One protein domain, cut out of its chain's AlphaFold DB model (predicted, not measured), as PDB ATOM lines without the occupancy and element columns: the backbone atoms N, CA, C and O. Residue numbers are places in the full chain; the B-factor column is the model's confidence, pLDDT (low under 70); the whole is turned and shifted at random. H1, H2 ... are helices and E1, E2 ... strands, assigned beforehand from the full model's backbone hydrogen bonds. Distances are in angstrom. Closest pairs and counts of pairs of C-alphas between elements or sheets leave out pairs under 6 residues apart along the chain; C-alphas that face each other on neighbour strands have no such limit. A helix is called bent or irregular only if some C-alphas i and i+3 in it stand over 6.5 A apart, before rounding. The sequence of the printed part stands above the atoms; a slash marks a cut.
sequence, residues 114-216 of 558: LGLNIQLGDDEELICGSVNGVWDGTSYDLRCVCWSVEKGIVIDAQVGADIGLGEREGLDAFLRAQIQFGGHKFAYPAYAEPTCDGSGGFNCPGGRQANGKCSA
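This is residues 114 to 216 of the 558 residues of an uncharacterized protein of Kwoniella heveanensis BCC8398 (UniProt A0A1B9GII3). A strongly twisted antiparallel sheet of four strands has one helix, H1, packed on one of its faces. Two long bent strands, E1 and E2, form a hairpin in the sheet; its turn at Gly 137 lies at one end of the longest axis, and the final stretch without named elements reaches Gly 206 at the other. The printed part has 103 residues, with one named helix and four named strands along the chain as E1, E2, E3, H1, E4; the sheet's order is E3 - E2 - E1 - E4. The class is mixed, helices and strands, though under half of the residues are in named elements. The whole is compact, with a radius of gyration of the C-alphas of 13.8 A, and elongated in outline, spanning 46 by 27 by 22 A.

Begin with E1, residues 124 to 135, and E2, residues 138 to 148, inner strands that form a hairpin; find N 133 and O 140 at 3.0 A, within hydrogen-bond range. E1 bends by 73 degrees at residue 132, and E2 bends by 81 degrees at residue 143. E3, residues 152 to 155, is an edge strand and forms a hairpin with E2, with N 154 and O 146 2.7 A apart. E1, E2 and E3 are a meander, each strand the antiparallel neighbour of the one before. Next comes H1, residues 171 to 182, on one face of the sheet, an arrangement of two layers, helix over sheet. Its closest C-alphas to E1 are those of Ile 179 and Gly 129, 5.3 A apart; to E2, those of Arg 176 and Trp 147 are 6.8 A apart. Every O i to N i+4 pair in H1 is within hydrogen-bond range. E4, residues 184 to 188, is the other edge strand, antiparallel to E1, with N 186 and O 126 2.8 A apart. E3 and E4 are apart.

Find C-alpha 124 at (36.570, -39.422, 8.241), where E1 begins its 28.7 A. E2 covers 24.6 A and E3 9.8 A. Look for C-alpha 171 at (30.081, -18.662, -0.838); from there H1 runs 16.6 A. E4 covers 12.4 A and ends at C-alpha 188, at (33.410, -42.535, 4.686).

The two C-alphas farthest apart, those of Gly 137 and Gly 206, are 45.6 A apart. The printed part has no cut. The link from E3 to H1, residues 156 to 170, is long, and residues 189 to 216 hold no named element. The model's mean pLDDT over the printed part is 70.4; residues 114 to 123, 155 to 168, 189 to 192 and 199 to 216 are under 70.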
ATOM      1  N   LEU A 114      35.458 -36.272 -13.808       28.25
ATOM      2  CA  LEU A 114      36.374 -35.891 -12.730       28.25
ATOM      3  C   LEU A 114      35.773 -36.289 -11.386       28.25
ATOM      4  O   LEU A 114      35.070 -35.512 -10.750       28.25
ATOM      5  N   GLY A 115      36.125 -37.490 -10.931       29.28
ATOM      6  CA  GLY A 115      36.041 -37.834  -9.517       29.28
ATOM      7  C   GLY A 115      37.090 -37.028  -8.753       29.28
ATOM      8  O   GLY A 115      38.297 -37.181  -8.983       29.28
ATOM      9  N   LEU A 116      36.647 -36.153  -7.853       40.44
ATOM     10  CA  LEU A 116      37.529 -35.502  -6.892       40.44
ATOM     11  C   LEU A 116      38.065 -36.591  -5.957       40.44
ATOM     12  O   LEU A 116      37.396 -37.005  -5.014       40.44
ATOM     13  N   ASN A 117      39.275 -37.080  -6.241       39.88
ATOM     14  CA  ASN A 117      39.981 -38.036  -5.392       39.88
ATOM     15  C   ASN A 117      40.459 -37.319  -4.125       39.88
ATOM     16  O   ASN A 117      41.633 -36.982  -3.968       39.88
ATOM     17  N   ILE A 118      39.515 -37.012  -3.248       55.75
ATOM     18  CA  ILE A 118      39.791 -36.436  -1.947       55.75
ATOM     19  C   ILE A 118      40.304 -37.598  -1.117       55.75
ATOM     20  O   ILE A 118      39.570 -38.540  -0.822       55.75
ATOM     21  N   GLN A 119      41.595 -37.562  -0.785       54.97
ATOM     22  CA  GLN A 119      42.168 -38.487   0.185       54.97
ATOM     23  C   GLN A 119      41.481 -38.232   1.521       54.97
ATOM     24  O   GLN A 119      41.905 -37.366   2.281       54.97
ATOM     25  N   LEU A 120      40.385 -38.935   1.784       65.56
ATOM     26  CA  LEU A 120      39.765 -39.009   3.098       65.56
ATOM     27  C   LEU A 120      40.676 -39.816   4.016       65.56
ATOM     28  O   LEU A 120      41.296 -40.789   3.578       65.56
ATOM     29  N   GLY A 121      40.793 -39.376   5.267       63.91
ATOM     30  CA  GLY A 121      41.465 -40.183   6.283       63.91
ATOM     31  C   GLY A 121      40.696 -41.481   6.533       63.91
ATOM     32  O   GLY A 121      39.532 -41.610   6.143       63.91
ATOM     33  N   ASP A 122      41.334 -42.441   7.200       65.88
ATOM     34  CA  ASP A 122      40.613 -43.608   7.707       65.88
ATOM     35  C   ASP A 122      39.512 -43.126   8.675       65.88
ATOM     36  O   ASP A 122      39.797 -42.433   9.651       65.88
ATOM     37  N   ASP A 123      38.255 -43.471   8.376       65.06
ATOM     38  CA  ASP A 123      37.056 -43.136   9.160       65.06
ATOM     39  C   ASP A 123      36.680 -41.641   9.256       65.06
ATOM     40  O   ASP A 123      36.078 -41.212  10.245       65.06
ATOM     41  N   GLU A 124      36.963 -40.836   8.229       75.25
ATOM     42  CA  GLU A 124      36.570 -39.422   8.241       75.25
ATOM     43  C   GLU A 124      35.035 -39.250   8.212       75.25
ATOM     44  O   GLU A 124      34.329 -39.741   7.322       75.25
ATOM     45  N   GLU A 125      34.502 -38.538   9.212       82.50
ATOM     46  CA  GLU A 125      33.092 -38.148   9.262       82.50
ATOM     47  C   GLU A 125      32.872 -36.847   8.490       82.50
ATOM     48  O   GLU A 125      33.388 -35.786   8.846       82.50
ATOM     49  N   LEU A 126      32.034 -36.919   7.463       85.00
ATOM     50  CA  LEU A 126      31.596 -35.778   6.677       85.00
ATOM     51  C   LEU A 126      30.130 -35.470   6.967       85.00
ATOM     52  O   LEU A 126      29.310 -36.368   7.155       85.00
ATOM     53  N   ILE A 127      29.779 -34.190   6.950       87.88
ATOM     54  CA  ILE A 127      28.382 -33.755   6.931       87.88
ATOM     55  C   ILE A 127      28.008 -33.515   5.475       87.88
ATOM     56  O   ILE A 127      28.542 -32.593   4.875       87.88
ATOM     57  N   CYS A 128      27.126 -34.325   4.900       88.81
ATOM     58  CA  CYS A 128      26.699 -34.191   3.511       88.81
ATOM     59  C   CYS A 128      25.232 -33.790   3.419       88.81
ATOM     60  O   CYS A 128      24.381 -34.346   4.112       88.81
ATOM     61  N   GLY A 129      24.924 -32.842   2.545       86.94
ATOM     62  CA  GLY A 129      23.559 -32.427   2.257       86.94
ATOM     63  C   GLY A 129      23.432 -31.830   0.863       86.94
ATOM     64  O   GLY A 129      24.404 -31.349   0.284       86.94
ATOM     65  N   SER A 130      22.219 -31.857   0.323       85.75
ATOM     66  CA  SER A 130      21.871 -31.098  -0.877       85.75
ATOM     67  C   SER A 130      21.825 -29.608  -0.545       85.75
ATOM     68  O   SER A 130      21.186 -29.223   0.439       85.75
ATOM     69  N   VAL A 131      22.462 -28.771  -1.363       83.81
ATOM     70  CA  VAL A 131      22.486 -27.318  -1.171       83.81
ATOM     71  C   VAL A 131      21.838 -26.632  -2.358       83.81
ATOM     72  O   VAL A 131      22.430 -26.511  -3.429       83.81
ATOM     73  N   ASN A 132      20.632 -26.126  -2.120       86.62
ATOM     74  CA  ASN A 132      19.844 -25.428  -3.123       86.62
ATOM     75  C   ASN A 132      19.547 -24.023  -2.607       86.62
ATOM     76  O   ASN A 132      19.092 -23.852  -1.474       86.62
ATOM     77  N   GLY A 133      19.798 -23.003  -3.418       83.50
ATOM     78  CA  GLY A 133      19.542 -21.627  -3.012       83.50
ATOM     79  C   GLY A 133      20.061 -20.596  -3.995       83.50
ATOM     80  O   GLY A 133      20.622 -20.925  -5.033       83.50
ATOM     81  N   VAL A 134      19.871 -19.326  -3.654       79.56
ATOM     82  CA  VAL A 134      20.383 -18.201  -4.438       79.56
ATOM     83  C   VAL A 134      21.453 -17.495  -3.616       79.56
ATOM     84  O   VAL A 134      21.172 -17.042  -2.507       79.56
ATOM     85  N   TRP A 135      22.666 -17.395  -4.156       81.62
ATOM     86  CA  TRP A 135      23.765 -16.629  -3.574       81.62
ATOM     87  C   TRP A 135      24.245 -15.588  -4.579       81.62
ATOM     88  O   TRP A 135      24.535 -15.916  -5.729       81.62
ATOM     89  N   ASP A 136      24.290 -14.324  -4.154       84.50
ATOM     90  CA  ASP A 136      24.737 -13.200  -4.987       84.50
ATOM     91  C   ASP A 136      24.064 -13.178  -6.381       84.50
ATOM     92  O   ASP A 136      24.693 -13.216  -7.443       84.50
ATOM     93  N   GLY A 137      22.726 -13.262  -6.363       84.38
ATOM     94  CA  GLY A 137      21.871 -13.275  -7.556       84.38
ATOM     95  C   GLY A 137      21.973 -14.528  -8.434       84.38
ATOM     96  O   GLY A 137      21.251 -14.631  -9.422       84.38
ATOM     97  N   THR A 138      22.835 -15.488  -8.089       76.81
ATOM     98  CA  THR A 138      23.046 -16.728  -8.845       76.81
ATOM     99  C   THR A 138      22.358 -17.885  -8.130       76.81
ATOM    100  O   THR A 138      22.547 -18.073  -6.929       76.81
ATOM    101  N   SER A 139      21.534 -18.649  -8.847       79.88
ATOM    102  CA  SER A 139      20.917 -19.863  -8.305       79.88
ATOM    103  C   SER A 139      21.911 -21.019  -8.374       79.88
ATOM    104  O   SER A 139      22.455 -21.294  -9.440       79.88
ATOM    105  N   TYR A 140      22.103 -21.710  -7.255       75.94
ATOM    106  CA  TYR A 140      22.904 -22.921  -7.132       75.94
ATOM    107  C   TYR A 140      21.979 -24.086  -6.768       75.94
ATOM    108  O   TYR A 140      21.135 -23.962  -5.879       75.94
ATOM    109  N   ASP A 141      22.139 -25.202  -7.473       82.56
ATOM    110  CA  ASP A 141      21.483 -26.486  -7.198       82.56
ATOM    111  C   ASP A 141      22.581 -27.548  -7.141       82.56
ATOM    112  O   ASP A 141      22.927 -28.189  -8.136       82.56
ATOM    113  N   LEU A 142      23.229 -27.628  -5.979       81.94
ATOM    114  CA  LEU A 142      24.272 -28.607  -5.721       81.94
ATOM    115  C   LEU A 142      23.611 -29.821  -5.085       81.94
ATOM    116  O   LEU A 142      23.284 -29.832  -3.896       81.94
ATOM    117  N   ARG A 143      23.428 -30.863  -5.900       79.38
ATOM    118  CA  ARG A 143      22.749 -32.096  -5.484       79.38
ATOM    119  C   ARG A 143      23.364 -32.718  -4.246       79.38
ATOM    120  O   ARG A 143      22.629 -33.227  -3.401       79.38
ATOM    121  N   CYS A 144      24.686 -32.660  -4.142       82.81
ATOM    122  CA  CYS A 144      25.359 -33.075  -2.941       82.81
ATOM    123  C   CYS A 144      26.619 -32.264  -2.654       82.81
ATOM    124  O   CYS A 144      27.508 -32.111  -3.488       82.81
ATOM    125  N   VAL A 145      26.691 -31.763  -1.425       86.38
ATOM    126  CA  VAL A 145      27.879 -31.126  -0.886       86.38
ATOM    127  C   VAL A 145      28.170 -31.730   0.473       86.38
ATOM    128  O   VAL A 145      27.330 -31.714   1.373       86.38
ATOM    129  N   CYS A 146      29.372 -32.262   0.619       86.38
ATOM    130  CA  CYS A 146      29.918 -32.735   1.872       86.38
ATOM    131  C   CYS A 146      30.804 -31.661   2.504       86.38
ATOM    132  O   CYS A 146      31.398 -30.815   1.844       86.38
ATOM    133  N   TRP A 147      30.889 -31.667   3.822       86.31
ATOM    134  CA  TRP A 147      31.724 -30.758   4.583       86.31
ATOM    135  C   TRP A 147      32.464 -31.545   5.659       86.31
ATOM    136  O   TRP A 147      31.847 -32.232   6.475       86.31
ATOM    137  N   SER A 148      33.790 -31.427   5.642       83.31
ATOM    138  CA  SER A 148      34.698 -31.898   6.684       83.31
ATOM    139  C   SER A 148      35.057 -30.740   7.605       83.31
ATOM    140  O   SER A 148      35.322 -29.620   7.156       83.31
ATOM    141  N   VAL A 149      35.127 -31.018   8.907       76.62
ATOM    142  CA  VAL A 149      35.626 -30.048   9.892       76.62
ATOM    143  C   VAL A 149      37.102 -29.731   9.639       76.62
ATOM    144  O   VAL A 149      37.521 -28.594   9.844       76.62
ATOM    145  N   GLU A 150      37.867 -30.720   9.173       76.75
ATOM    146  CA  GLU A 150      39.312 -30.615   8.973       76.75
ATOM    147  C   GLU A 150      39.663 -30.124   7.566       76.75
ATOM    148  O   GLU A 150      40.552 -29.291   7.411       76.75
ATOM    149  N   LYS A 151      38.946 -30.606   6.541       70.00
ATOM    150  CA  LYS A 151      39.276 -30.344   5.126       70.00
ATOM    151  C   LYS A 151      38.410 -29.284   4.453       70.00
ATOM    152  O   LYS A 151      38.711 -28.869   3.339       70.00
ATOM    153  N   GLY A 152      37.352 -28.819   5.112       77.69
ATOM    154  CA  GLY A 152      36.420 -27.862   4.526       77.69
ATOM    155  C   GLY A 152      35.413 -28.520   3.582       77.69
ATOM    156  O   GLY A 152      34.981 -29.652   3.799       77.69
ATOM    157  N   ILE A 153      34.948 -27.769   2.584       72.00
ATOM    158  CA  ILE A 153      33.890 -28.223   1.675       72.00
ATOM    159  C   ILE A 153      34.455 -29.226   0.665       72.00
ATOM    160  O   ILE A 153      35.423 -28.953  -0.038       72.00
ATOM    161  N   VAL A 154      33.792 -30.371   0.586       71.31
ATOM    162  CA  VAL A 154      34.034 -31.492  -0.314       71.31
ATOM    163  C   VAL A 154      32.796 -31.625  -1.193       71.31
ATOM    164  O   VAL A 154      31.746 -32.052  -0.725       71.31
ATOM    165  N   ILE A 155      32.871 -31.222  -2.455       64.31
ATOM    166  CA  ILE A 155      31.698 -31.261  -3.333       64.31
ATOM    167  C   ILE A 155      31.678 -32.587  -4.084       64.31
ATOM    168  O   ILE A 155      32.653 -32.932  -4.744       64.31
ATOM    169  N   ASP A 156      30.551 -33.289  -4.007       54.53
ATOM    170  CA  ASP A 156      30.217 -34.374  -4.927       54.53
ATOM    171  C   ASP A 156      29.739 -33.730  -6.226       54.53
ATOM    172  O   ASP A 156      28.555 -33.482  -6.467       54.53
ATOM    173  N   ALA A 157      30.713 -33.288  -7.003       48.38
ATOM    174  CA  ALA A 157      30.467 -32.649  -8.265       48.38
ATOM    175  C   ALA A 157      31.305 -33.351  -9.325       48.38
ATOM    176  O   ALA A 157      32.447 -32.977  -9.570       48.38
ATOM    177  N   GLN A 158      30.630 -34.196 -10.107       40.31
ATOM    178  CA  GLN A 158      30.902 -34.415 -11.539       40.31
ATOM    179  C   GLN A 158      30.814 -33.108 -12.366       40.31
ATOM    180  O   GLN A 158      30.656 -33.112 -13.585       40.31
ATOM    181  N   VAL A 159      30.855 -31.951 -11.708       40.53
ATOM    182  CA  VAL A 159      30.793 -30.636 -12.308       40.53
ATOM    183  C   VAL A 159      32.240 -30.194 -12.449       40.53
ATOM    184  O   VAL A 159      32.785 -29.504 -11.597       40.53
ATOM    185  N   GLY A 160      32.862 -30.577 -13.566       35.00
ATOM    186  CA  GLY A 160      34.144 -30.029 -14.022       35.00
ATOM    187  C   GLY A 160      34.090 -28.534 -14.378       35.00
ATOM    188  O   GLY A 160      34.962 -28.042 -15.089       35.00
ATOM    189  N   ALA A 161      33.059 -27.813 -13.930       39.72
ATOM    190  CA  ALA A 161      33.019 -26.366 -13.975       39.72
ATOM    191  C   ALA A 161      33.562 -25.855 -12.644       39.72
ATOM    192  O   ALA A 161      33.035 -26.192 -11.584       39.72
ATOM    193  N   ASP A 162      34.601 -25.028 -12.714       43.19
ATOM    194  CA  ASP A 162      34.955 -24.143 -11.616       43.19
ATOM    195  C   ASP A 162      33.678 -23.408 -11.191       43.19
ATOM    196  O   ASP A 162      33.141 -22.580 -11.929       43.19
ATOM    197  N   ILE A 163      33.132 -23.770 -10.028       52.84
ATOM    198  CA  ILE A 163      31.880 -23.194  -9.518       52.84
ATOM    199  C   ILE A 163      32.136 -21.739  -9.056       52.84
ATOM    200  O   ILE A 163      31.268 -21.100  -8.466       52.84
ATOM    201  N   GLY A 164      33.336 -21.193  -9.305       49.81
ATOM    202  CA  GLY A 164      33.727 -19.848  -8.906       49.81
ATOM    203  C   GLY A 164      33.814 -19.721  -7.389       49.81
ATOM    204  O   GLY A 164      33.668 -18.623  -6.853       49.81
ATOM    205  N   LEU A 165      34.033 -20.841  -6.684       55.59
ATOM    206  CA  LEU A 165      34.103 -20.882  -5.219       55.59
ATOM    207  C   LEU A 165      35.239 -20.007  -4.690       55.59
ATOM    208  O   LEU A 165      35.122 -19.460  -3.600       55.59
ATOM    209  N   GLY A 166      36.320 -19.873  -5.464       52.44
ATOM    210  CA  GLY A 166      37.468 -19.042  -5.108       52.44
ATOM    211  C   GLY A 166      37.280 -17.550  -5.388       52.44
ATOM    212  O   GLY A 166      37.993 -16.741  -4.803       52.44
ATOM    213  N   GLU A 167      36.338 -17.167  -6.256       58.12
ATOM    214  CA  GLU A 167      36.175 -15.770  -6.690       58.12
ATOM    215  C   GLU A 167      35.073 -15.020  -5.933       58.12
ATOM    216  O   GLU A 167      35.056 -13.788  -5.933       58.12
ATOM    217  N   ARG A 168      34.152 -15.732  -5.269       64.69
ATOM    218  CA  ARG A 168      33.041 -15.115  -4.531       64.69
ATOM    219  C   ARG A 168      33.219 -15.241  -3.024       64.69
ATOM    220  O   ARG A 168      32.983 -16.299  -2.444       64.69
ATOM    221  N   GLU A 169      33.564 -14.123  -2.388       71.69
ATOM    222  CA  GLU A 169      33.641 -14.019  -0.929       71.69
ATOM    223  C   GLU A 169      32.347 -14.529  -0.263       71.69
ATOM    224  O   GLU A 169      31.237 -14.112  -0.602       71.69
ATOM    225  N   GLY A 170      32.490 -15.445   0.701       77.88
ATOM    226  CA  GLY A 170      31.401 -15.933   1.550       77.88
ATOM    227  C   GLY A 170      30.535 -17.053   0.966       77.88
ATOM    228  O   GLY A 170      29.643 -17.534   1.668       77.88
ATOM    229  N   LEU A 171      30.788 -17.507  -0.270       77.38
ATOM    230  CA  LEU A 171      30.081 -18.662  -0.838       77.38
ATOM    231  C   LEU A 171      30.386 -19.943  -0.044       77.38
ATOM    232  O   LEU A 171      29.485 -20.726   0.244       77.38
ATOM    233  N   ASP A 172      31.627 -20.116   0.399       76.19
ATOM    234  CA  ASP A 172      32.043 -21.195   1.294       76.19
ATOM    235  C   ASP A 172      31.281 -21.164   2.633       76.19
ATOM    236  O   ASP A 172      30.755 -22.181   3.087       76.19
ATOM    237  N   ALA A 173      31.138 -19.987   3.244       81.38
ATOM    238  CA  ALA A 173      30.396 -19.814   4.487       81.38
ATOM    239  C   ALA A 173      28.898 -20.108   4.304       81.38
ATOM    240  O   ALA A 173      28.284 -20.741   5.168       81.38
ATOM    241  N   PHE A 174      28.316 -19.698   3.174       84.12
ATOM    242  CA  PHE A 174      26.928 -19.990   2.821       84.12
ATOM    243  C   PHE A 174      26.683 -21.490   2.629       84.12
ATOM    244  O   PHE A 174      25.775 -22.048   3.249       84.12
ATOM    245  N   LEU A 175      27.509 -22.154   1.815       85.31
ATOM    246  CA  LEU A 175      27.412 -23.594   1.571       85.31
ATOM    247  C   LEU A 175      27.579 -24.372   2.880       85.31
ATOM    248  O   LEU A 175      26.759 -25.230   3.204       85.31
ATOM    249  N   ARG A 176      28.580 -24.009   3.690       83.06
ATOM    250  CA  ARG A 176      28.798 -24.598   5.014       83.06
ATOM    251  C   ARG A 176      27.580 -24.436   5.919       83.06
ATOM    252  O   ARG A 176      27.196 -25.402   6.574       83.06
ATOM    253  N   ALA A 177      26.970 -23.252   5.967       83.56
ATOM    254  CA  ALA A 177      25.788 -23.015   6.791       83.56
ATOM    255  C   ALA A 177      24.622 -23.919   6.363       83.56
ATOM    256  O   ALA A 177      24.026 -24.584   7.207       83.56
ATOM    257  N   GLN A 178      24.337 -24.012   5.063       85.62
ATOM    258  CA  GLN A 178      23.259 -24.861   4.543       85.62
ATOM    259  C   GLN A 178      23.471 -26.341   4.886       85.62
ATOM    260  O   GLN A 178      22.559 -27.006   5.378       85.62
ATOM    261  N   ILE A 179      24.697 -26.839   4.715       85.88
ATOM    262  CA  ILE A 179      25.051 -28.224   5.049       85.88
ATOM    263  C   ILE A 179      24.955 -28.465   6.558       85.88
ATOM    264  O   ILE A 179      24.499 -29.519   6.986       85.88
ATOM    265  N   GLN A 180      25.339 -27.500   7.394       83.69
ATOM    266  CA  GLN A 180      25.213 -27.639   8.846       83.69
ATOM    267  C   GLN A 180      23.754 -27.641   9.323       83.69
ATOM    268  O   GLN A 180      23.448 -28.306  10.311       83.69
ATOM    269  N   PHE A 181      22.860 -26.921   8.639       83.38
ATOM    270  CA  PHE A 181      21.438 -26.874   8.989       83.38
ATOM    271  C   PHE A 181      20.644 -28.082   8.481       83.38
ATOM    272  O   PHE A 181      19.739 -28.537   9.181       83.38
ATOM    273  N   GLY A 182      20.947 -28.580   7.279       80.75
ATOM    274  CA  GLY A 182      20.145 -29.613   6.609       80.75
ATOM    275  C   GLY A 182      20.876 -30.916   6.283       80.75
ATOM    276  O   GLY A 182      20.242 -31.855   5.808       80.75
ATOM    277  N   GLY A 183      22.187 -30.985   6.500       85.94
ATOM    278  CA  GLY A 183      23.005 -32.138   6.145       85.94
ATOM    279  C   GLY A 183      22.972 -33.266   7.174       85.94
ATOM    280  O   GLY A 183      22.658 -33.089   8.353       85.94
ATOM    281  N   HIS A 184      23.351 -34.451   6.713       84.44
ATOM    282  CA  HIS A 184      23.472 -35.665   7.504       84.44
ATOM    283  C   HIS A 184      24.936 -36.056   7.671       84.44
ATOM    284  O   HIS A 184      25.751 -35.882   6.769       84.44
ATOM    285  N   LYS A 185      25.273 -36.598   8.842       85.38
ATOM    286  CA  LYS A 185      26.617 -37.110   9.106       85.38
ATOM    287  C   LYS A 185      26.768 -38.502   8.513       85.38
ATOM    288  O   LYS A 185      25.971 -39.386   8.820       85.38
ATOM    289  N   PHE A 186      27.821 -38.690   7.737       83.56
ATOM    290  CA  PHE A 186      28.210 -39.965   7.165       83.56
ATOM    291  C   PHE A 186      29.693 -40.191   7.410       83.56
ATOM    292  O   PHE A 186      30.500 -39.275   7.280       83.56
ATOM    293  N   ALA A 187      30.049 -41.418   7.762       81.50
ATOM    294  CA  ALA A 187      31.438 -41.825   7.862       81.50
ATOM    295  C   ALA A 187      31.843 -42.515   6.564       81.50
ATOM    296  O   ALA A 187      31.232 -43.519   6.179       81.50
ATOM    297  N   TYR A 188      32.872 -41.981   5.917       77.31
ATOM    298  CA  TYR A 188      33.410 -42.535   4.686       77.31
ATOM    299  C   TYR A 188      34.736 -43.237   4.966       77.31
ATOM    300  O   TYR A 188      35.563 -42.707   5.708       77.31
ATOM    301  N   PRO A 189      34.967 -44.427   4.387       69.81
ATOM    302  CA  PRO A 189      36.306 -44.984   4.372       69.81
ATOM    303  C   PRO A 189      37.229 -44.115   3.517       69.81
ATOM    304  O   PRO A 189      36.777 -43.389   2.624       69.81
ATOM    305  N   ALA A 190      38.533 -44.264   3.743       69.19
ATOM    306  CA  ALA A 190      39.535 -43.693   2.861       69.19
ATOM    307  C   ALA A 190      39.237 -44.068   1.396       69.19
ATOM    308  O   ALA A 190      38.851 -45.204   1.092       69.19
ATOM    309  N   TYR A 191      39.426 -43.104   0.494       65.44
ATOM    310  CA  TYR A 191      39.207 -43.232  -0.955       65.44
ATOM    311  C   TYR A 191      37.756 -43.461  -1.415       65.44
ATOM    312  O   TYR A 191      37.546 -43.729  -2.598       65.44
ATOM    313  N   ALA A 192      36.753 -43.377  -0.533       69.56
ATOM    314  CA  ALA A 192      35.367 -43.304  -0.991       69.56
ATOM    315  C   ALA A 192      35.090 -41.935  -1.621       69.56
ATOM    316  O   ALA A 192      35.574 -40.917  -1.138       69.56
ATOM    317  N   GLU A 193      34.294 -41.915  -2.683       75.31
ATOM    318  CA  GLU A 193      33.835 -40.683  -3.323       75.31
ATOM    319  C   GLU A 193      32.580 -40.217  -2.586       75.31
ATOM    320  O   GLU A 193      31.573 -40.877  -2.748       75.31
ATOM    321  N   PRO A 194      32.593 -39.186  -1.726       73.25
ATOM    322  CA  PRO A 194      31.474 -38.910  -0.820       73.25
ATOM    323  C   PRO A 194      30.175 -38.581  -1.562       73.25
ATOM    324  O   PRO A 194      30.203 -37.797  -2.497       73.25
ATOM    325  N   THR A 195      29.031 -39.107  -1.118       81.19
ATOM    326  CA  THR A 195      27.721 -38.885  -1.769       81.19
ATOM    327  C   THR A 195      26.608 -38.708  -0.736       81.19
ATOM    328  O   THR A 195      26.636 -39.278   0.345       81.19
ATOM    329  N   CYS A 196      25.549 -37.958  -1.027       82.94
ATOM    330  CA  CYS A 196      24.579 -37.568   0.014       82.94
ATOM    331  C   CYS A 196      23.642 -38.690   0.490       82.94
ATOM    332  O   CYS A 196      22.880 -38.501   1.435       82.94
ATOM    333  N   ASP A 197      23.712 -39.867  -0.126       77.31
ATOM    334  CA  ASP A 197      23.094 -41.103   0.360       77.31
ATOM    335  C   ASP A 197      23.949 -41.813   1.433       77.31
ATOM    336  O   ASP A 197      23.592 -42.891   1.917       77.31
ATOM    337  N   GLY A 198      25.094 -41.224   1.793       70.12
ATOM    338  CA  GLY A 198      26.075 -41.800   2.699       70.12
ATOM    339  C   GLY A 198      26.920 -42.884   2.062       70.12
ATOM    340  O   GLY A 198      27.718 -43.513   2.765       70.12
ATOM    341  N   SER A 199      26.700 -43.181   0.774       67.00
ATOM    342  CA  SER A 199      27.188 -44.416   0.190       67.00
ATOM    343  C   SER A 199      28.607 -44.365  -0.316       67.00
ATOM    344  O   SER A 199      29.375 -45.323  -0.198       67.00
ATOM    345  N   GLY A 200      28.937 -43.202  -0.818       68.88
ATOM    346  CA  GLY A 200      30.156 -42.866  -1.481       68.88
ATOM    347  C   GLY A 200      30.463 -43.733  -2.700       68.88
ATOM    348  O   GLY A 200      31.610 -44.132  -2.897       68.88
ATOM    349  N   GLY A 201      29.418 -44.207  -3.395       65.38
ATOM    350  CA  GLY A 201      29.535 -45.224  -4.447       65.38
ATOM    351  C   GLY A 201      30.018 -46.595  -3.948       65.38
ATOM    352  O   GLY A 201      30.198 -47.529  -4.734       65.38
ATOM    353  N   PHE A 202      30.214 -46.757  -2.636       66.31
ATOM    354  CA  PHE A 202      30.736 -47.972  -2.035       66.31
ATOM    355  C   PHE A 202      29.602 -48.944  -1.713       66.31
ATOM    356  O   PHE A 202      28.721 -48.685  -0.889       66.31
ATOM    357  N   ASN A 203      29.642 -50.131  -2.313       64.00
ATOM    358  CA  ASN A 203      28.795 -51.229  -1.864       64.00
ATOM    359  C   ASN A 203      29.377 -51.805  -0.573       64.00
ATOM    360  O   ASN A 203      30.333 -52.575  -0.623       64.00
ATOM    361  N   CYS A 204      28.797 -51.439   0.572       64.38
ATOM    362  CA  CYS A 204      29.159 -51.997   1.872       64.38
ATOM    363  C   CYS A 204      28.838 -53.498   1.917       64.38
ATOM    364  O   CYS A 204      27.655 -53.868   1.952       64.38
ATOM    365  N   PRO A 205      29.845 -54.385   1.953       58.44
ATOM    366  CA  PRO A 205      29.586 -55.796   2.169       58.44
ATOM    367  C   PRO A 205      28.986 -55.978   3.570       58.44
ATOM    368  O   PRO A 205      29.473 -55.418   4.545       58.44
ATOM    369  N   GLY A 206      27.875 -56.713   3.658       68.25
ATOM    370  CA  GLY A 206      27.105 -56.865   4.900       68.25
ATOM    371  C   GLY A 206      26.061 -55.769   5.161       68.25
ATOM    372  O   GLY A 206      25.339 -55.851   6.157       68.25
ATOM    373  N   GLY A 207      25.944 -54.766   4.288       67.69
ATOM    374  CA  GLY A 207      24.979 -53.674   4.423       67.69
ATOM    375  C   GLY A 207      25.484 -52.488   5.249       67.69
ATOM    376  O   GLY A 207      26.626 -52.448   5.705       67.69
ATOM    377  N   ARG A 208      24.623 -51.480   5.404       64.19
ATOM    378  CA  ARG A 208      24.924 -50.250   6.144       64.19
ATOM    379  C   ARG A 208      24.313 -50.295   7.531       64.19
ATOM    380  O   ARG A 208      23.172 -50.716   7.705       64.19
ATOM    381  N   GLN A 209      25.078 -49.841   8.510       67.81
ATOM    382  CA  GLN A 209      24.563 -49.515   9.830       67.81
ATOM    383  C   GLN A 209      23.754 -48.208   9.765       67.81
ATOM    384  O   GLN A 209      23.877 -47.427   8.822       67.81
ATOM    385  N   ALA A 210      22.932 -47.944  10.785       58.44
ATOM    386  CA  ALA A 210      22.079 -46.748  10.844       58.44
ATOM    387  C   ALA A 210      22.860 -45.415  10.851       58.44
ATOM    388  O   ALA A 210      22.292 -44.366  10.575       58.44
ATOM    389  N   ASN A 211      24.156 -45.457  11.156       57.00
ATOM    390  CA  ASN A 211      25.089 -44.326  11.107       57.00
ATOM    391  C   ASN A 211      25.800 -44.184   9.742       57.00
ATOM    392  O   ASN A 211      26.782 -43.456   9.639       57.00
ATOM    393  N   GLY A 212      25.376 -44.933   8.720       57.06
ATOM    394  CA  GLY A 212      25.978 -44.916   7.387       57.06
ATOM    395  C   GLY A 212      27.252 -45.752   7.239       57.06
ATOM    396  O   GLY A 212      27.645 -46.013   6.103       57.06
ATOM    397  N   LYS A 213      27.854 -46.245   8.335       63.69
ATOM    398  CA  LYS A 213      29.064 -47.086   8.287       63.69
ATOM    399  C   LYS A 213      28.777 -48.434   7.630       63.69
ATOM    400  O   LYS A 213      27.719 -49.036   7.845       63.69
ATOM    401  N   CYS A 214      29.741 -48.946   6.871       63.16
ATOM    402  CA  CYS A 214      29.682 -50.320   6.387       63.16
ATOM    403  C   CYS A 214      29.735 -51.294   7.571       63.16
ATOM    404  O   CYS A 214      30.591 -51.176   8.445       63.16
ATOM    405  N   SER A 215      28.816 -52.261   7.616       64.00
ATOM    406  CA  SER A 215      28.763 -53.248   8.701       64.00
ATOM    407  C   SER A 215      29.917 -54.254   8.643       64.00
ATOM    408  O   SER A 215      30.298 -54.794   9.681       64.00
ATOM    409  N   ALA A 216      30.506 -54.465   7.462       58.09
ATOM    410  CA  ALA A 216      31.792 -55.119   7.298       58.09
ATOM    411  C   ALA A 216      32.668 -54.326   6.320       58.09
ATOM    412  O   ALA A 216      32.309 -54.113   5.163       58.09
TER     413      ALA A 216